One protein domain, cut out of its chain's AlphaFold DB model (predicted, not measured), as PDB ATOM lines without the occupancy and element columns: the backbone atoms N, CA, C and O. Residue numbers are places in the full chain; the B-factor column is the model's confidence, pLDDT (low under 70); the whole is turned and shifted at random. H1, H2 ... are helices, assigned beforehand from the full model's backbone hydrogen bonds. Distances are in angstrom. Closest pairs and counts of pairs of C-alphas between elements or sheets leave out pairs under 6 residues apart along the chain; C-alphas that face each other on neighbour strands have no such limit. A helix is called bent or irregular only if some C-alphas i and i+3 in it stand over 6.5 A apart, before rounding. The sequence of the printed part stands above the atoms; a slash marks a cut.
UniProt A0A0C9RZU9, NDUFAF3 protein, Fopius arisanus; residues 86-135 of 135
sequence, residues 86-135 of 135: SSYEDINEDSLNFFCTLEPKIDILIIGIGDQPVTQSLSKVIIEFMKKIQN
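This is residues 86 to 135 of the 135 residues of the protein "NDUFAF3 protein" of Fopius arisanus (UniProt A0A0C9RZU9). One long helix, H2, runs along one side, with a short irregular helix, H1, beside it and pointing the same way; between them in the chain, the unnamed stretch 102 to 119 runs back along the length of H2. The printed part has 50 residues with two named helices, H1 then H2, and no named strand; the class is all helix, though under half of the residues, 24, are in named elements. The whole is compact, with a radius of gyration of the C-alphas of 11.1 A, and elongated, spanning 31 by 19 by 18 A.

H2, residues 120 to 134, is 21.3 A long, from C-alpha 120 at (399.119, 320.550, 294.664) to C-alpha 134 at (385.005, 324.937, 310.043). H1, residues 93 to 101, measures 13.3 A and begins at (393.482, 313.483, 306.804); it is irregular, with C-alphas 95 and 98 7.3 A apart.

H1 and H2 touch, their closest C-alphas, Cys 100 and Ile 133, being 6.1 A apart. They run the same way at a shallow tilt of 24 degrees. Every O i to N i+4 pair is within hydrogen-bond range in H2; in H1 1 of 5 is, beside 5 of 6 O i to N i+3 pairs.

The C-alphas farthest apart, Asp 115 and Asn 135, are 32.2 A apart. The printed part has no cut. The link from H1 to H2, 18 residues, is long. In this model residue 135 alone is under pLDDT 70.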
ATOM      1  N   SER A  86     406.667 311.418 309.151       91.12
ATOM      2  CA  SER A  86     408.118 311.274 308.914       91.12
ATOM      3  C   SER A  86     408.616 312.177 307.783       91.12
ATOM      4  O   SER A  86     409.717 312.718 307.876       91.12
ATOM      5  N   SER A  87     407.802 312.382 306.746       89.56
ATOM      6  CA  SER A  87     408.022 313.352 305.665       89.56
ATOM      7  C   SER A  87     406.708 314.028 305.256       89.56
ATOM      8  O   SER A  87     405.625 313.589 305.639       89.56
ATOM      9  N   TYR A  88     406.774 315.108 304.472       88.81
ATOM     10  CA  TYR A  88     405.585 315.865 304.058       88.81
ATOM     11  C   TYR A  88     404.612 315.043 303.186       88.81
ATOM     12  O   TYR A  88     403.428 315.372 303.125       88.81
ATOM     13  N   GLU A  89     405.076 313.959 302.553       90.12
ATOM     14  CA  GLU A  89     404.229 312.990 301.849       90.12
ATOM     15  C   GLU A  89     403.307 312.182 302.783       90.12
ATOM     16  O   GLU A  89     402.260 311.716 302.333       90.12
ATOM     17  N   ASP A  90     403.633 312.056 304.077       92.44
ATOM     18  CA  ASP A  90     402.776 311.377 305.066       92.44
ATOM     19  C   ASP A  90     401.615 312.273 305.554       92.44
ATOM     20  O   ASP A  90     400.790 311.849 306.371       92.44
ATOM     21  N   ILE A  91     401.537 313.533 305.106       94.00
ATOM     22  CA  ILE A  91     400.492 314.471 305.532       94.00
ATOM     23  C   ILE A  91     399.177 314.133 304.816       94.00
ATOM     24  O   ILE A  91     399.005 314.362 303.619       94.00
ATOM     25  N   ASN A  92     398.230 313.598 305.581       93.12
ATOM     26  CA  ASN A  92     396.932 313.105 305.141       93.12
ATOM     27  C   ASN A  92     395.852 313.482 306.175       93.12
ATOM     28  O   ASN A  92     396.140 314.115 307.190       93.12
ATOM     29  N   GLU A  93     394.595 313.122 305.918       91.31
ATOM     30  CA  GLU A  93     393.482 313.483 306.804       91.31
ATOM     31  C   GLU A  93     393.631 312.896 308.221       91.31
ATOM     32  O   GLU A  93     393.432 313.620 309.197       91.31
ATOM     33  N   ASP A  94     394.057 311.634 308.354       91.94
ATOM     34  CA  ASP A  94     394.264 310.981 309.653       91.94
ATOM     35  C   ASP A  94     395.402 311.637 310.448       91.94
ATOM     36  O   ASP A  94     395.272 311.853 311.656       91.94
ATOM     37  N   SER A  95     396.497 312.017 309.778       93.44
ATOM     38  CA  SER A  95     397.628 312.686 310.427       93.44
ATOM     39  C   SER A  95     397.316 314.119 310.860       93.44
ATOM     40  O   SER A  95     398.000 314.639 311.740       93.44
ATOM     41  N   LEU A  96     396.261 314.740 310.324       92.75
ATOM     42  CA  LEU A  96     395.737 316.037 310.767       92.75
ATOM     43  C   LEU A  96     394.584 315.907 311.783       92.75
ATOM     44  O   LEU A  96     394.320 316.848 312.529       92.75
ATOM     45  N   ASN A  97     393.911 314.755 311.868       89.06
ATOM     46  CA  ASN A  97     392.634 314.585 312.577       89.06
ATOM     47  C   ASN A  97     392.661 314.934 314.082       89.06
ATOM     48  O   ASN A  97     391.619 315.234 314.660       89.06
ATOM     49  N   PHE A  98     393.828 314.967 314.734       85.62
ATOM     50  CA  PHE A  98     393.930 315.435 316.125       85.62
ATOM     51  C   PHE A  98     393.540 316.916 316.292       85.62
ATOM     52  O   PHE A  98     393.061 317.294 317.361       85.62
ATOM     53  N   PHE A  99     393.686 317.740 315.246       87.62
ATOM     54  CA  PHE A  99     393.228 319.132 315.237       87.62
ATOM     55  C   PHE A  99     391.693 319.253 315.333       87.62
ATOM     56  O   PHE A  99     391.204 320.263 315.830       87.62
ATOM     57  N   CYS A 100     390.929 318.229 314.924       85.44
ATOM     58  CA  CYS A 100     389.461 318.204 315.022       85.44
ATOM     59  C   CYS A 100     388.949 318.138 316.472       85.44
ATOM     60  O   CYS A 100     387.797 318.473 316.731       85.44
ATOM     61  N   THR A 101     389.784 317.677 317.408       84.62
ATOM     62  CA  THR A 101     389.432 317.463 318.826       84.62
ATOM     63  C   THR A 101     389.819 318.659 319.708       84.62
ATOM     64  O   THR A 101     389.691 318.604 320.930       84.62
ATOM     65  N   LEU A 102     390.343 319.736 319.114       84.44
ATOM     66  CA  LEU A 102     390.793 320.921 319.838       84.44
ATOM     67  C   LEU A 102     389.683 321.970 319.907       84.44
ATOM     68  O   LEU A 102     389.118 322.356 318.887       84.44
ATOM     69  N   GLU A 103     389.429 322.462 321.118       83.56
ATOM     70  CA  GLU A 103     388.605 323.645 321.366       83.56
ATOM     71  C   GLU A 103     389.492 324.777 321.924       83.56
ATOM     72  O   GLU A 103     390.250 324.536 322.875       83.56
ATOM     73  N   PRO A 104     389.423 326.008 321.379       87.62
ATOM     74  CA  PRO A 104     388.574 326.435 320.261       87.62
ATOM     75  C   PRO A 104     388.976 325.816 318.908       87.62
ATOM     76  O   PRO A 104     390.148 325.489 318.700       87.62
ATOM     77  N   LYS A 105     388.012 325.729 317.977       87.44
ATOM     78  CA  LYS A 105     388.265 325.460 316.546       87.44
ATOM     79  C   LYS A 105     389.382 326.362 315.985       87.44
ATOM     80  O   LYS A 105     389.569 327.496 316.419       87.44
ATOM     81  N   ILE A 106     390.107 325.859 314.984       88.69
ATOM     82  CA  ILE A 106     391.296 326.519 314.421       88.69
ATOM     83  C   ILE A 106     390.935 327.449 313.253       88.69
ATOM     84  O   ILE A 106     390.486 326.990 312.202       88.69
ATOM     85  N   ASP A 107     391.234 328.741 313.403       89.06
ATOM     86  CA  ASP A 107     391.124 329.733 312.322       89.06
ATOM     87  C   ASP A 107     392.304 329.675 311.335       89.06
ATOM     88  O   ASP A 107     392.123 329.809 310.125       89.06
ATOM     89  N   ILE A 108     393.527 329.482 311.848       91.00
ATOM     90  CA  ILE A 108     394.780 329.543 311.080       91.00
ATOM     91  C   ILE A 108     395.630 328.304 311.376       91.00
ATOM     92  O   ILE A 108     396.105 328.121 312.496       91.00
ATOM     93  N   LEU A 109     395.873 327.489 310.348       92.56
ATOM     94  CA  LEU A 109     396.782 326.344 310.394       92.56
ATOM     95  C   LEU A 109     398.061 326.666 309.608       92.56
ATOM     96  O   LEU A 109     398.007 326.940 308.410       92.56
ATOM     97  N   ILE A 110     399.212 326.618 310.282       93.88
ATOM     98  CA  ILE A 110     400.539 326.789 309.675       93.88
ATOM     99  C   ILE A 110     401.229 325.423 309.661       93.88
ATOM    100  O   ILE A 110     401.399 324.814 310.715       93.88
ATOM    101  N   ILE A 111     401.645 324.955 308.483       93.75
ATOM    102  CA  ILE A 111     402.374 323.690 308.315       93.75
ATOM    103  C   ILE A 111     403.771 323.985 307.771       93.75
ATOM    104  O   ILE A 111     403.919 324.601 306.717       93.75
ATOM    105  N   GLY A 112     404.799 323.531 308.490       92.44
ATOM    106  CA  GLY A 112     406.182 323.559 308.022       92.44
ATOM    107  C   GLY A 112     406.521 322.289 307.246       92.44
ATOM    108  O   GLY A 112     406.459 321.201 307.810       92.44
ATOM    109  N   ILE A 113     406.914 322.432 305.977       92.94
ATOM    110  CA  ILE A 113     407.340 321.321 305.099       92.94
ATOM    111  C   ILE A 113     408.862 321.278 304.861       92.94
ATOM    112  O   ILE A 113     409.342 320.536 304.009       92.94
ATOM    113  N   GLY A 114     409.632 322.078 305.609       89.31
ATOM    114  CA  GLY A 114     411.065 322.270 305.371       89.31
ATOM    115  C   GLY A 114     411.334 322.949 304.025       89.31
ATOM    116  O   GLY A 114     410.539 323.769 303.572       89.31
ATOM    117  N   ASP A 115     412.436 322.574 303.375       89.31
ATOM    118  CA  ASP A 115     412.879 323.134 302.088       89.31
ATOM    119  C   ASP A 115     412.123 322.561 300.863       89.31
ATOM    120  O   ASP A 115     412.558 322.714 299.721       89.31
ATOM    121  N   GLN A 116     411.004 321.863 301.086       88.69
ATOM    122  CA  GLN A 116     410.248 321.164 300.044       88.69
ATOM    123  C   GLN A 116     409.272 322.099 299.304       88.69
ATOM    124  O   GLN A 116     408.685 322.998 299.914       88.69
ATOM    125  N   PRO A 117     409.036 321.899 297.993       90.06
ATOM    126  CA  PRO A 117     408.057 322.680 297.244       90.06
ATOM    127  C   PRO A 117     406.616 322.308 297.631       90.06
ATOM    128  O   PRO A 117     406.262 321.133 297.754       90.06
ATOM    129  N   VAL A 118     405.739 323.311 297.746       90.06
ATOM    130  CA  VAL A 118     404.310 323.089 298.021       90.06
ATOM    131  C   VAL A 118     403.659 322.378 296.831       90.06
ATOM    132  O   VAL A 118     403.423 322.975 295.781       90.06
ATOM    133  N   THR A 119     403.353 321.094 297.003       92.44
ATOM    134  CA  THR A 119     402.729 320.269 295.960       92.44
ATOM    135  C   THR A 119     401.204 320.390 295.993       92.44
ATOM    136  O   THR A 119     400.590 320.479 297.058       92.44
ATOM    137  N   GLN A 120     400.568 320.353 294.818       92.38
ATOM    138  CA  GLN A 120     399.119 320.550 294.664       92.38
ATOM    139  C   GLN A 120     398.253 319.449 295.316       92.38
ATOM    140  O   GLN A 120     397.075 319.668 295.593       92.38
ATOM    141  N   SER A 121     398.818 318.269 295.585       92.06
ATOM    142  CA  SER A 121     398.177 317.225 296.397       92.06
ATOM    143  C   SER A 121     398.044 317.662 297.858       92.06
ATOM    144  O   SER A 121     396.946 317.630 298.411       92.06
ATOM    145  N   LEU A 122     399.140 318.134 298.455       92.56
ATOM    146  CA  LEU A 122     399.190 318.597 299.839       92.56
ATOM    147  C   LEU A 122     398.292 319.822 300.060       92.56
ATOM    148  O   LEU A 122     397.515 319.850 301.011       92.56
ATOM    149  N   SER A 123     398.342 320.812 299.158       93.38
ATOM    150  CA  SER A 123     397.473 321.994 299.256       93.38
ATOM    151  C   SER A 123     395.988 321.613 299.215       93.38
ATOM    152  O   SER A 123     395.202 322.138 300.002       93.38
ATOM    153  N   LYS A 124     395.607 320.646 298.366       95.00
ATOM    154  CA  LYS A 124     394.242 320.112 298.309       95.00
ATOM    155  C   LYS A 124     393.827 319.466 299.638       95.00
ATOM    156  O   LYS A 124     392.782 319.842 300.162       95.00
ATOM    157  N   VAL A 125     394.644 318.562 300.192       94.56
ATOM    158  CA  VAL A 125     394.371 317.883 301.478       94.56
ATOM    159  C   VAL A 125     394.136 318.900 302.598       94.56
ATOM    160  O   VAL A 125     393.127 318.820 303.293       94.56
ATOM    161  N   ILE A 126     395.009 319.903 302.731       94.44
ATOM    162  CA  ILE A 126     394.890 320.940 303.770       94.44
ATOM    163  C   ILE A 126     393.608 321.772 303.587       94.44
ATOM    164  O   ILE A 126     392.911 322.062 304.558       94.44
ATOM    165  N   ILE A 127     393.264 322.145 302.349       94.44
ATOM    166  CA  ILE A 127     392.068 322.951 302.051       94.44
ATOM    167  C   ILE A 127     390.774 322.163 302.301       94.44
ATOM    168  O   ILE A 127     389.795 322.735 302.782       94.44
ATOM    169  N   GLU A 128     390.738 320.870 301.976       94.06
ATOM    170  CA  GLU A 128     389.584 320.004 302.253       94.06
ATOM    171  C   GLU A 128     389.436 319.747 303.762       94.06
ATOM    172  O   GLU A 128     388.330 319.859 304.295       94.06
ATOM    173  N   PHE A 129     390.550 319.552 304.474       93.88
ATOM    174  CA  PHE A 129     390.586 319.410 305.930       93.88
ATOM    175  C   PHE A 129     390.098 320.664 306.679       93.88
ATOM    176  O   PHE A 129     389.216 320.571 307.533       93.88
ATOM    177  N   MET A 130     390.596 321.857 306.332       93.12
ATOM    178  CA  MET A 130     390.173 323.106 306.987       93.12
ATOM    179  C   MET A 130     388.678 323.393 306.782       93.12
ATOM    180  O   MET A 130     387.992 323.792 307.721       93.12
ATOM    181  N   LYS A 131     388.136 323.107 305.587       92.19
ATOM    182  CA  LYS A 131     386.686 323.185 305.327       92.19
ATOM    183  C   LYS A 131     385.889 322.206 306.190       92.19
ATOM    184  O   LYS A 131     384.793 322.545 306.624       92.19
ATOM    185  N   LYS A 132     386.418 321.003 306.439       90.50
ATOM    186  CA  LYS A 132     385.778 319.993 307.294       90.50
ATOM    187  C   LYS A 132     385.717 320.436 308.760       90.50
ATOM    188  O   LYS A 132     384.689 320.223 309.388       90.50
ATOM    189  N   ILE A 133     386.774 321.067 309.287       88.75
ATOM    190  CA  ILE A 133     386.796 321.588 310.668       88.75
ATOM    191  C   ILE A 133     385.869 322.794 310.853       88.75
ATOM    192  O   ILE A 133     385.284 322.943 311.922       88.75
ATOM    193  N   GLN A 134     385.747 323.682 309.864       81.00
ATOM    194  CA  GLN A 134     385.005 324.937 310.043       81.00
ATOM    195  C   GLN A 134     383.475 324.760 310.033       81.00
ATOM    196  O   GLN A 134     382.798 325.485 310.764       81.00
ATOM    197  N   ASN A 135     382.958 323.770 309.296       65.69
ATOM    198  CA  ASN A 135     381.535 323.386 309.279       65.69
ATOM    199  C   ASN A 135     381.034 322.734 310.587       65.69
ATOM    200  O   ASN A 135     379.798 322.624 310.717       65.69
TER     201      ASN A 135